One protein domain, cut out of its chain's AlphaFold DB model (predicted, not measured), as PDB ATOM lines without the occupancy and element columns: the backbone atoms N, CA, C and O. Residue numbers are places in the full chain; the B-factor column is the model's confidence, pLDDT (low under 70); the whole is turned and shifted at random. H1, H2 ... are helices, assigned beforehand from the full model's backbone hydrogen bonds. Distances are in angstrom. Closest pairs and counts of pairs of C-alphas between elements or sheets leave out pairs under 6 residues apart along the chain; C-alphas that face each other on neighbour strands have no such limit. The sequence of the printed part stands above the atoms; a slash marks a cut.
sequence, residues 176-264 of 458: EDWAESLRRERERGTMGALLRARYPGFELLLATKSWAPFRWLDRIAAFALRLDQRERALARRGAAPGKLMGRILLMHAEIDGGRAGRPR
ATOM      1  N   GLU A 176      91.522 258.084 279.997       60.56
ATOM      2  CA  GLU A 176      90.305 257.319 280.299       60.56
ATOM      3  C   GLU A 176      89.489 257.037 279.020       60.56
ATOM      4  O   GLU A 176      89.058 255.902 278.791       60.56
ATOM      5  N   ASP A 177      89.395 258.025 278.118       74.81
ATOM      6  CA  ASP A 177      88.802 257.916 276.770       74.81
ATOM      7  C   ASP A 177      89.371 256.757 275.930       74.81
ATOM      8  O   ASP A 177      88.789 256.359 274.910       74.81
ATOM      9  N   TRP A 178      90.545 256.231 276.292       85.44
ATOM     10  CA  TRP A 178      91.228 255.205 275.521       85.44
ATOM     11  C   TRP A 178      90.519 253.845 275.563       85.44
ATOM     12  O   TRP A 178      90.313 253.226 274.515       85.44
ATOM     13  N   ALA A 179      90.103 253.395 276.750       84.88
ATOM     14  CA  ALA A 179      89.384 252.129 276.908       84.88
ATOM     15  C   ALA A 179      87.989 252.197 276.260       84.88
ATOM     16  O   ALA A 179      87.575 251.272 275.557       84.88
ATOM     17  N   GLU A 180      87.312 253.339 276.412       86.12
ATOM     18  CA  GLU A 180      86.050 253.656 275.738       86.12
ATOM     19  C   GLU A 180      86.201 253.609 274.208       86.12
ATOM     20  O   GLU A 180      85.416 252.954 273.518       86.12
ATOM     21  N   SER A 181      87.257 254.232 273.668       88.50
ATOM     22  CA  SER A 181      87.564 254.216 272.232       88.50
ATOM     23  C   SER A 181      87.788 252.796 271.698       88.50
ATOM     24  O   SER A 181      87.278 252.459 270.630       88.50
ATOM     25  N   LEU A 182      88.526 251.951 272.426       91.25
ATOM     26  CA  LEU A 182      88.768 250.558 272.034       91.25
ATOM     27  C   LEU A 182      87.491 249.714 272.071       91.25
ATOM     28  O   LEU A 182      87.262 248.923 271.154       91.25
ATOM     29  N   ARG A 183      86.632 249.895 273.086       90.69
ATOM     30  CA  ARG A 183      85.345 249.190 273.146       90.69
ATOM     31  C   ARG A 183      84.436 249.609 271.990       90.69
ATOM     32  O   ARG A 183      83.917 248.733 271.306       90.69
ATOM     33  N   ARG A 184      84.323 250.912 271.696       91.56
ATOM     34  CA  ARG A 184      83.555 251.420 270.542       91.56
ATOM     35  C   ARG A 184      84.050 250.843 269.215       91.56
ATOM     36  O   ARG A 184      83.235 250.426 268.400       91.56
ATOM     37  N   GLU A 185      85.358 250.756 268.983       94.06
ATOM     38  CA  GLU A 185      85.856 250.160 267.736       94.06
ATOM     39  C   GLU A 185      85.668 248.626 267.692       94.06
ATOM     40  O   GLU A 185      85.324 248.107 266.629       94.06
ATOM     41  N   ARG A 186      85.731 247.892 268.821       94.56
ATOM     42  CA  ARG A 186      85.270 246.482 268.875       94.56
ATOM     43  C   ARG A 186      83.782 246.348 268.535       94.56
ATOM     44  O   ARG A 186      83.421 245.505 267.718       94.56
ATOM     45  N   GLU A 187      82.929 247.187 269.120       94.06
ATOM     46  CA  GLU A 187      81.491 247.242 268.825       94.06
ATOM     47  C   GLU A 187      81.238 247.504 267.326       94.06
ATOM     48  O   GLU A 187      80.481 246.761 266.692       94.06
ATOM     49  N   ARG A 188      81.966 248.459 266.723       94.12
ATOM     50  CA  ARG A 188      81.953 248.716 265.271       94.12
ATOM     51  C   ARG A 188      82.370 247.479 264.476       94.12
ATOM     52  O   ARG A 188      81.767 247.190 263.442       94.12
ATOM     53  N   GLY A 189      83.372 246.735 264.938       94.88
ATOM     54  CA  GLY A 189      83.788 245.470 264.338       94.88
ATOM     55  C   GLY A 189      82.655 244.440 264.298       94.88
ATOM     56  O   GLY A 189      82.314 243.926 263.230       94.88
ATOM     57  N   THR A 190      82.035 244.185 265.453       94.50
ATOM     58  CA  THR A 190      80.912 243.246 265.628       94.50
ATOM     59  C   THR A 190      79.736 243.612 264.718       94.50
ATOM     60  O   THR A 190      79.280 242.791 263.919       94.50
ATOM     61  N   MET A 191      79.298 244.871 264.757       94.56
ATOM     62  CA  MET A 191      78.211 245.374 263.911       94.56
ATOM     63  C   MET A 191      78.574 245.363 262.415       94.56
ATOM     64  O   MET A 191      77.725 245.109 261.558       94.56
ATOM     65  N   GLY A 192      79.854 245.544 262.078       94.31
ATOM     66  CA  GLY A 192      80.364 245.415 260.714       94.31
ATOM     67  C   GLY A 192      80.276 243.983 260.183       94.31
ATOM     68  O   GLY A 192      79.926 243.777 259.018       94.31
ATOM     69  N   ALA A 193      80.519 242.976 261.028       92.69
ATOM     70  CA  ALA A 193      80.322 241.573 260.669       92.69
ATOM     71  C   ALA A 193      78.837 241.244 260.423       92.69
ATOM     72  O   ALA A 193      78.526 240.561 259.443       92.69
ATOM     73  N   LEU A 194      77.927 241.792 261.237       92.75
ATOM     74  CA  LEU A 194      76.476 241.677 261.051       92.75
ATOM     75  C   LEU A 194      76.006 242.338 259.741       92.75
ATOM     76  O   LEU A 194      75.317 241.702 258.936       92.75
ATOM     77  N   LEU A 195      76.441 243.573 259.461       93.38
ATOM     78  CA  LEU A 195      76.175 244.243 258.182       93.38
ATOM     79  C   LEU A 195      76.710 243.415 257.002       93.38
ATOM     80  O   LEU A 195      76.030 243.261 255.986       93.38
ATOM     81  N   ARG A 196      77.913 242.838 257.130       91.81
ATOM     82  CA  ARG A 196      78.538 242.035 256.070       91.81
ATOM     83  C   ARG A 196      77.914 240.644 255.895       91.81
ATOM     84  O   ARG A 196      78.127 240.029 254.844       91.81
ATOM     85  N   ALA A 197      77.139 240.160 256.865       91.19
ATOM     86  CA  ALA A 197      76.265 238.997 256.711       91.19
ATOM     87  C   ALA A 197      74.973 239.365 255.955       91.19
ATOM     88  O   ALA A 197      74.577 238.646 255.039       91.19
ATOM     89  N   ARG A 198      74.367 240.521 256.271       91.44
ATOM     90  CA  ARG A 198      73.164 241.052 255.597       91.44
ATOM     91  C   ARG A 198      73.406 241.445 254.133       91.44
ATOM     92  O   ARG A 198      72.540 241.225 253.288       91.44
ATOM     93  N   TYR A 199      74.578 242.001 253.818       90.62
ATOM     94  CA  TYR A 199      74.921 242.502 252.482       90.62
ATOM     95  C   TYR A 199      76.266 241.926 252.000       90.62
ATOM     96  O   TYR A 199      77.328 242.406 252.408       90.62
ATOM     97  N   PRO A 200      76.279 240.928 251.095       84.00
ATOM     98  CA  PRO A 200      77.504 240.219 250.718       84.00
ATOM     99  C   PRO A 200      78.429 240.960 249.724       84.00
ATOM    100  O   PRO A 200      79.331 240.345 249.158       84.00
ATOM    101  N   GLY A 201      78.239 242.265 249.507       86.44
ATOM    102  CA  GLY A 201      78.976 243.053 248.511       86.44
ATOM    103  C   GLY A 201      80.482 243.208 248.783       86.44
ATOM    104  O   GLY A 201      80.952 243.098 249.921       86.44
ATOM    105  N   PHE A 202      81.245 243.500 247.722       85.00
ATOM    106  CA  PHE A 202      82.701 243.675 247.797       85.00
ATOM    107  C   PHE A 202      83.115 244.955 248.542       85.00
ATOM    108  O   PHE A 202      83.998 244.889 249.392       85.00
ATOM    109  N   GLU A 203      82.436 246.090 248.318       83.69
ATOM    110  CA  GLU A 203      82.713 247.363 249.022       83.69
ATOM    111  C   GLU A 203      82.759 247.185 250.552       83.69
ATOM    112  O   GLU A 203      83.622 247.736 251.240       83.69
ATOM    113  N   LEU A 204      81.865 246.346 251.085       88.75
ATOM    114  CA  LEU A 204      81.766 246.074 252.515       88.75
ATOM    115  C   LEU A 204      82.869 245.152 253.047       88.75
ATOM    116  O   LEU A 204      83.140 245.208 254.242       88.75
ATOM    117  N   LEU A 205      83.550 244.351 252.213       88.44
ATOM    118  CA  LEU A 205      84.748 243.616 252.651       88.44
ATOM    119  C   LEU A 205      85.876 244.575 253.040       88.44
ATOM    120  O   LEU A 205      86.589 244.309 254.006       88.44
ATOM    121  N   LEU A 206      86.013 245.685 252.309       88.31
ATOM    122  CA  LEU A 206      87.005 246.714 252.597       88.31
ATOM    123  C   LEU A 206      86.555 247.603 253.761       88.31
ATOM    124  O   LEU A 206      87.305 247.771 254.720       88.31
ATOM    125  N   ALA A 207      85.316 248.111 253.726       88.62
ATOM    126  CA  ALA A 207      84.803 249.015 254.758       88.62
ATOM    127  C   ALA A 207      84.807 248.380 256.165       88.62
ATOM    128  O   ALA A 207      85.366 248.957 257.098       88.62
ATOM    129  N   THR A 208      84.259 247.163 256.295       90.38
ATOM    130  CA  THR A 208      84.179 246.401 257.564       90.38
ATOM    131  C   THR A 208      85.466 245.634 257.895       90.38
ATOM    132  O   THR A 208      85.465 244.770 258.768       90.38
ATOM    133  N   LYS A 209      86.550 245.865 257.134       91.50
ATOM    134  CA  LYS A 209      87.869 245.213 257.284       91.50
ATOM    135  C   LYS A 209      87.781 243.675 257.314       91.50
ATOM    136  O   LYS A 209      88.602 242.967 257.893       91.50
ATOM    137  N   SER A 210      86.763 243.142 256.636       87.31
ATOM    138  CA  SER A 210      86.441 241.715 256.587       87.31
ATOM    139  C   SER A 210      87.180 240.938 255.496       87.31
ATOM    140  O   SER A 210      87.056 239.716 255.426       87.31
ATOM    141  N   TRP A 211      87.958 241.623 254.658       90.25
ATOM    142  CA  TRP A 211      88.824 241.006 253.658       90.25
ATOM    143  C   TRP A 211      89.983 240.225 254.310       90.25
ATOM    144  O   TRP A 211      90.569 240.664 255.300       90.25
ATOM    145  N   ALA A 212      90.313 239.048 253.766       90.62
ATOM    146  CA  ALA A 212      91.249 238.116 254.401       90.62
ATOM    147  C   ALA A 212      92.689 238.659 254.561       90.62
ATOM    148  O   ALA A 212      93.234 238.486 255.651       90.62
ATOM    149  N   PRO A 213      93.288 239.375 253.583       91.56
ATOM    150  CA  PRO A 213      94.603 239.996 253.750       91.56
ATOM    151  C   PRO A 213      94.689 240.968 254.931       91.56
ATOM    152  O   PRO A 213      95.662 240.917 255.674       91.56
ATOM    153  N   PHE A 214      93.658 241.787 255.187       89.56
ATOM    154  CA  PHE A 214      93.642 242.666 256.365       89.56
ATOM    155  C   PHE A 214      93.653 241.865 257.673       89.56
ATOM    156  O   PHE A 214      94.398 242.199 258.586       89.56
ATOM    157  N   ARG A 215      92.893 240.764 257.744       90.19
ATOM    158  CA  ARG A 215      92.860 239.864 258.914       90.19
ATOM    159  C   ARG A 215      94.159 239.068 259.105       90.19
ATOM    160  O   ARG A 215      94.453 238.653 260.221       90.19
ATOM    161  N   TRP A 216      94.921 238.834 258.039       93.62
ATOM    162  CA  TRP A 216      96.233 238.181 258.092       93.62
ATOM    163  C   TRP A 216      97.333 239.158 258.526       93.62
ATOM    164  O   TRP A 216      98.062 238.866 259.472       93.62
ATOM    165  N   LEU A 217      97.378 240.354 257.926       94.31
ATOM    166  CA  LEU A 217      98.270 241.443 258.341       94.31
ATOM    167  C   LEU A 217      98.025 241.852 259.801       94.31
ATOM    168  O   LEU A 217      98.981 242.057 260.543       94.31
ATOM    169  N   ASP A 218      96.762 241.903 260.232       94.88
ATOM    170  CA  ASP A 218      96.391 242.139 261.629       94.88
ATOM    171  C   ASP A 218      96.974 241.084 262.577       94.88
ATOM    172  O   ASP A 218      97.565 241.445 263.587       94.88
ATOM    173  N   ARG A 219      96.876 239.789 262.245       94.69
ATOM    174  CA  ARG A 219      97.465 238.712 263.064       94.69
ATOM    175  C   ARG A 219      98.985 238.834 263.171       94.69
ATOM    176  O   ARG A 219      99.529 238.633 264.256       94.69
ATOM    177  N   ILE A 220      99.662 239.193 262.078       95.88
ATOM    178  CA  ILE A 220     101.111 239.441 262.082       95.88
ATOM    179  C   ILE A 220     101.440 240.641 262.977       95.88
ATOM    180  O   ILE A 220     102.337 240.545 263.811       95.88
ATOM    181  N   ALA A 221     100.693 241.744 262.867       94.75
ATOM    182  CA  ALA A 221     100.875 242.917 263.718       94.75
ATOM    183  C   ALA A 221     100.584 242.615 265.201       94.75
ATOM    184  O   ALA A 221     101.358 243.024 266.064       94.75
ATOM    185  N   ALA A 222      99.522 241.861 265.497       95.25
ATOM    186  CA  ALA A 222      99.144 241.434 266.841       95.25
ATOM    187  C   ALA A 222     100.264 240.639 267.519       95.25
ATOM    188  O   ALA A 222     100.658 240.972 268.636       95.25
ATOM    189  N   PHE A 223     100.840 239.666 266.805       96.19
ATOM    190  CA  PHE A 223     101.981 238.880 267.272       96.19
ATOM    191  C   PHE A 223     103.256 239.730 267.403       96.19
ATOM    192  O   PHE A 223     103.788 239.886 268.503       96.19
ATOM    193  N   ALA A 224     103.723 240.334 266.305       96.44
ATOM    194  CA  ALA A 224     105.017 241.016 266.245       96.44
ATOM    195  C   ALA A 224     105.089 242.267 267.139       96.44
ATOM    196  O   ALA A 224     106.132 242.556 267.724       96.44
ATOM    197  N   LEU A 225     103.982 243.003 267.285       95.50
ATOM    198  CA  LEU A 225     103.902 244.184 268.152       95.50
ATOM    199  C   LEU A 225     103.339 243.864 269.545       95.50
ATOM    200  O   LEU A 225     103.326 244.759 270.393       95.50
ATOM    201  N   ARG A 226     102.906 242.618 269.799       95.81
ATOM    202  CA  ARG A 226     102.271 242.147 271.045       95.81
ATOM    203  C   ARG A 226     101.049 242.990 271.446       95.81
ATOM    204  O   ARG A 226     100.953 243.451 272.587       95.81
ATOM    205  N   LEU A 227     100.135 243.238 270.504       95.12
ATOM    206  CA  LEU A 227      99.043 244.213 270.666       95.12
ATOM    207  C   LEU A 227      98.136 243.901 271.868       95.12
ATOM    208  O   LEU A 227      97.924 244.787 272.693       95.12
ATOM    209  N   ASP A 228      97.726 242.646 272.066       92.31
ATOM    210  CA  ASP A 228      96.903 242.214 273.209       92.31
ATOM    211  C   ASP A 228      97.593 242.412 274.568       92.31
ATOM    212  O   ASP A 228      96.940 242.535 275.608       92.31
ATOM    213  N   GLN A 229      98.930 242.379 274.594       93.69
ATOM    214  CA  GLN A 229      99.719 242.623 275.804       93.69
ATOM    215  C   GLN A 229      99.841 244.128 276.057       93.69
ATOM    216  O   GLN A 229      99.657 244.572 277.190       93.69
ATOM    217  N   ARG A 230     100.075 244.921 274.999       93.56
ATOM    218  CA  ARG A 230     100.086 246.390 275.064       93.56
ATOM    219  C   ARG A 230      98.741 246.938 275.523       93.56
ATOM    220  O   ARG A 230      98.725 247.768 276.421       93.56
ATOM    221  N   GLU A 231      97.630 246.458 274.969       90.69
ATOM    222  CA  GLU A 231      96.288 246.899 275.359       90.69
ATOM    223  C   GLU A 231      96.021 246.628 276.845       90.69
ATOM    224  O   GLU A 231      95.714 247.553 277.597       90.69
ATOM    225  N   ARG A 232      96.240 245.388 277.306       90.12
ATOM    226  CA  ARG A 232      96.056 245.019 278.721       90.12
ATOM    227  C   ARG A 232      97.014 245.740 279.672       90.12
ATOM    228  O   ARG A 232      96.695 245.854 280.854       90.12
ATOM    229  N   ALA A 233      98.174 246.201 279.200       90.75
ATOM    230  CA  ALA A 233      99.100 247.027 279.974       90.75
ATOM    231  C   ALA A 233      98.689 248.511 280.006       90.75
ATOM    232  O   ALA A 233      98.840 249.151 281.040       90.75
ATOM    233  N   LEU A 234      98.150 249.048 278.907       89.00
ATOM    234  CA  LEU A 234      97.619 250.414 278.819       89.00
ATOM    235  C   LEU A 234      96.364 250.572 279.688       89.00
ATOM    236  O   LEU A 234      96.300 251.492 280.498       89.00
ATOM    237  N   ALA A 235      95.428 249.620 279.601       85.50
ATOM    238  CA  ALA A 235      94.217 249.587 280.422       85.50
ATOM    239  C   ALA A 235      94.540 249.526 281.928       85.50
ATOM    240  O   ALA A 235      94.040 250.342 282.694       85.50
ATOM    241  N   ARG A 236      95.455 248.635 282.347       86.31
ATOM    242  CA  ARG A 236      95.925 248.542 283.746       86.31
ATOM    243  C   ARG A 236      96.650 249.789 284.264       86.31
ATOM    244  O   ARG A 236      96.812 249.920 285.470       86.31
ATOM    245  N   ARG A 237      97.128 250.663 283.376       86.19
ATOM    246  CA  ARG A 237      97.852 251.897 283.720       86.19
ATOM    247  C   ARG A 237      96.999 253.159 283.566       86.19
ATOM    248  O   ARG A 237      97.538 254.239 283.769       86.19
ATOM    249  N   GLY A 238      95.735 253.040 283.144       84.12
ATOM    250  CA  GLY A 238      94.902 254.193 282.787       84.12
ATOM    251  C   GLY A 238      95.556 255.090 281.729       84.12
ATOM    252  O   GLY A 238      95.473 256.305 281.833       84.12
ATOM    253  N   ALA A 239      96.291 254.515 280.766       84.06
ATOM    254  CA  ALA A 239      97.219 255.256 279.909       84.06
ATOM    255  C   ALA A 239      96.874 255.159 278.415       84.06
ATOM    256  O   ALA A 239      96.612 254.075 277.890       84.06
ATOM    257  N   ALA A 240      96.975 256.283 277.697       85.44
ATOM    258  CA  ALA A 240      96.834 256.327 276.243       85.44
ATOM    259  C   ALA A 240      98.166 256.024 275.510       85.44
ATOM    260  O   ALA A 240      99.234 256.471 275.936       85.44
ATOM    261  N   PRO A 241      98.141 255.307 274.371       88.75
ATOM    262  CA  PRO A 241      99.316 255.072 273.537       88.75
ATOM    263  C   PRO A 241      99.652 256.269 272.637       88.75
ATOM    264  O   PRO A 241      98.781 257.010 272.184       88.75
ATOM    265  N   GLY A 242     100.928 256.384 272.253       88.88
ATOM    266  CA  GLY A 242     101.371 257.347 271.240       88.88
ATOM    267  C   GLY A 242     100.642 257.184 269.894       88.88
ATOM    268  O   GLY A 242     100.308 256.071 269.481       88.88
ATOM    269  N   LYS A 243     100.432 258.306 269.188       86.81
ATOM    270  CA  LYS A 243      99.509 258.463 268.037       86.81
ATOM    271  C   LYS A 243      99.530 257.327 266.998       86.81
ATOM    272  O   LYS A 243      98.466 256.915 266.540       86.81
ATOM    273  N   LEU A 244     100.705 256.814 266.618       91.69
ATOM    274  CA  LEU A 244     100.820 255.706 265.657       91.69
ATOM    275  C   LEU A 244     100.316 254.377 266.243       91.69
ATOM    276  O   LEU A 244      99.469 253.723 265.640       91.69
ATOM    277  N   MET A 245     100.788 254.011 267.439       93.25
ATOM    278  CA  MET A 245     100.382 252.785 268.135       93.25
ATOM    279  C   MET A 245      98.882 252.796 268.458       93.25
ATOM    280  O   MET A 245      98.217 251.780 268.293       93.25
ATOM    281  N   GLY A 246      98.317 253.956 268.814       91.12
ATOM    282  CA  GLY A 246      96.870 254.101 268.985       91.12
ATOM    283  C   GLY A 246      96.077 253.801 267.706       91.12
ATOM    284  O   GLY A 246      95.097 253.063 267.743       91.12
ATOM    285  N   ARG A 247      96.522 254.292 266.542       91.62
ATOM    286  CA  ARG A 247      95.859 253.983 265.259       91.62
ATOM    287  C   ARG A 247      95.925 252.495 264.898       91.62
ATOM    288  O   ARG A 247      94.971 251.989 264.316       91.62
ATOM    289  N   ILE A 248      97.012 251.811 265.260       94.56
ATOM    290  CA  ILE A 248      97.153 250.356 265.087       94.56
ATOM    291  C   ILE A 248      96.189 249.615 266.026       94.56
ATOM    292  O   ILE A 248      95.422 248.779 265.564       94.56
ATOM    293  N   LEU A 249      96.163 249.964 267.317       94.75
ATOM    294  CA  LEU A 249      95.307 249.318 268.319       94.75
ATOM    295  C   LEU A 249      93.802 249.500 268.045       94.75
ATOM    296  O   LEU A 249      93.046 248.549 268.206       94.75
ATOM    297  N   LEU A 250      93.359 250.670 267.566       93.62
ATOM    298  CA  LEU A 250      91.953 250.883 267.179       93.62
ATOM    299  C   LEU A 250      91.560 250.062 265.942       93.62
ATOM    300  O   LEU A 250      90.480 249.479 265.907       93.62
ATOM    301  N   MET A 251      92.447 249.970 264.944       94.31
ATOM    302  CA  MET A 251      92.220 249.117 263.774       94.31
ATOM    303  C   MET A 251      92.176 247.633 264.164       94.31
ATOM    304  O   MET A 251      91.329 246.895 263.666       94.31
ATOM    305  N   HIS A 252      93.053 247.218 265.078       95.38
ATOM    306  CA  HIS A 252      93.094 245.865 265.618       95.38
ATOM    307  C   HIS A 252      91.805 245.511 266.370       95.38
ATOM    308  O   HIS A 252      91.197 244.482 266.078       95.38
ATOM    309  N   ALA A 253      91.330 246.402 267.247       94.81
ATOM    310  CA  ALA A 253      90.060 246.267 267.959       94.81
ATOM    311  C   ALA A 253      88.865 246.080 267.001       94.81
ATOM    312  O   ALA A 253      88.055 245.175 267.193       94.81
ATOM    313  N   GLU A 254      88.777 246.857 265.919       95.06
ATOM    314  CA  GLU A 254      87.708 246.691 264.923       95.06
ATOM    315  C   GLU A 254      87.808 245.353 264.164       95.06
ATOM    316  O   GLU A 254      86.803 244.672 263.942       95.06
ATOM    317  N   ILE A 255      89.019 244.921 263.800       94.31
ATOM    318  CA  ILE A 255      89.237 243.631 263.123       94.31
ATOM    319  C   ILE A 255      88.987 242.451 264.084       94.31
ATOM    320  O   ILE A 255      88.559 241.378 263.655       94.31
ATOM    321  N   ASP A 256      89.227 242.629 265.384       93.44
ATOM    322  CA  ASP A 256      88.924 241.681 266.463       93.44
ATOM    323  C   ASP A 256      87.416 241.526 266.697       93.44
ATOM    324  O   ASP A 256      86.878 240.430 266.519       93.44
ATOM    325  N   GLY A 257      86.692 242.629 266.912       92.62
ATOM    326  CA  GLY A 257      85.226 242.618 266.962       92.62
ATOM    327  C   GLY A 257      84.603 241.999 265.703       92.62
ATOM    328  O   GLY A 257      83.718 241.150 265.785       92.62
ATOM    329  N   GLY A 258      85.146 242.311 264.519       92.75
ATOM    330  CA  GLY A 258      84.723 241.719 263.242       92.75
ATOM    331  C   GLY A 258      85.092 240.237 263.045       92.75
ATOM    332  O   GLY A 258      84.646 239.604 262.075       92.75
ATOM    333  N   ARG A 259      85.911 239.651 263.927       90.38
ATOM    334  CA  ARG A 259      86.115 238.198 264.047       90.38
ATOM    335  C   ARG A 259      85.118 237.592 265.033       90.38
ATOM    336  O   ARG A 259      84.473 236.616 264.662       90.38
ATOM    337  N   ALA A 260      84.977 238.180 266.221       84.38
ATOM    338  CA  ALA A 260      84.113 237.686 267.292       84.38
ATOM    339  C   ALA A 260      82.616 237.744 266.930       84.38
ATOM    340  O   ALA A 260      81.921 236.737 267.016       84.38
ATOM    341  N   GLY A 261      82.136 238.888 266.431       76.19
ATOM    342  CA  GLY A 261      80.740 239.121 266.038       76.19
ATOM    343  C   GLY A 261      80.293 238.450 264.737       76.19
ATOM    344  O   GLY A 261      79.258 238.810 264.178       76.19
ATOM    345  N   ARG A 262      81.077 237.515 264.189       66.56
ATOM    346  CA  ARG A 262      80.721 236.817 262.953       66.56
ATOM    347  C   ARG A 262      79.765 235.663 263.287       66.56
ATOM    348  O   ARG A 262      80.198 234.748 263.988       66.56
ATOM    349  N   PRO A 263      78.522 235.633 262.765       57.06
ATOM    350  CA  PRO A 263      77.623 234.509 263.015       57.06
ATOM    351  C   PRO A 263      78.282 233.197 262.574       57.06
ATOM    352  O   PRO A 263      78.858 233.109 261.479       57.06
ATOM    353  N   ARG A 264      78.238 232.184 263.451       43.97
ATOM    354  CA  ARG A 264      78.760 230.841 263.162       43.97
ATOM    355  C   ARG A 264      78.045 230.305 261.919       43.97
ATOM    356  O   ARG A 264      76.826 230.424 261.818       43.97
TER     357      ARG A 264
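What this domain is: This is residues 176 to 264 of the 458 residues of a protein of candidate division BRC1 bacterium ADurb.BinA364 (UniProt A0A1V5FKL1). One helix, H5, runs through the middle of an elongated body of crossed helices, with the long H1 packed along one side of it and H3 on the other. The short H2 folds back beside the last part of H1 at one end of the body, and H4 lies at the other end. The printed part has 89 residues with five named helices, H1 to H5 in chain order, and no named strand; the class is all helix. It is compact, with a radius of gyration of the C-alphas of 13.2 A, and spans 40 by 24 by 24 A.

Where its parts are: Find C-alpha 177 at (88.802, 257.916, 276.770); from there H1 runs 31.3 A to residue 198. Read on to H2, residues 202 to 207, H3, residues 212 to 225 and 19.6 A long, and H4, residues 227 to 236. H5, residues 243 to 260, runs 25.9 A to C-alpha 260 at (84.113, 237.686, 267.292).

How they stand to each other: Start at the hub, H5. It touches H1 at Gly 258 and Gly 189, closest C-alphas 4.0 A apart, the same way at a steep tilt of 40 degrees. With residues 252 to 255 alone it touches H3, closest C-alphas His 252 and Asp 218 at 6.4 A, opposite ways at a steep tilt of 54 degrees. H4 and H5 only just touch, with 3 pairs of C-alphas within 8 A, the closest Leu 227 and Leu 249 at 6.7 A. H2 is close to but not clearly touching H1, closest C-alphas Leu 204 and Arg 196 at 6.3 A. H1 and H3 are apart. In H1, H3, H4 and H5 every O i to N i+4 pair is within hydrogen-bond range; in H2 it is 1 of 2.

The domain as a whole: The C-alphas farthest apart, of Gly 201 and Arg 237, are 40.9 A apart. The printed part has no cut and no long link. Look for pLDDT under 70 at residue 176 and residues 262 to 264.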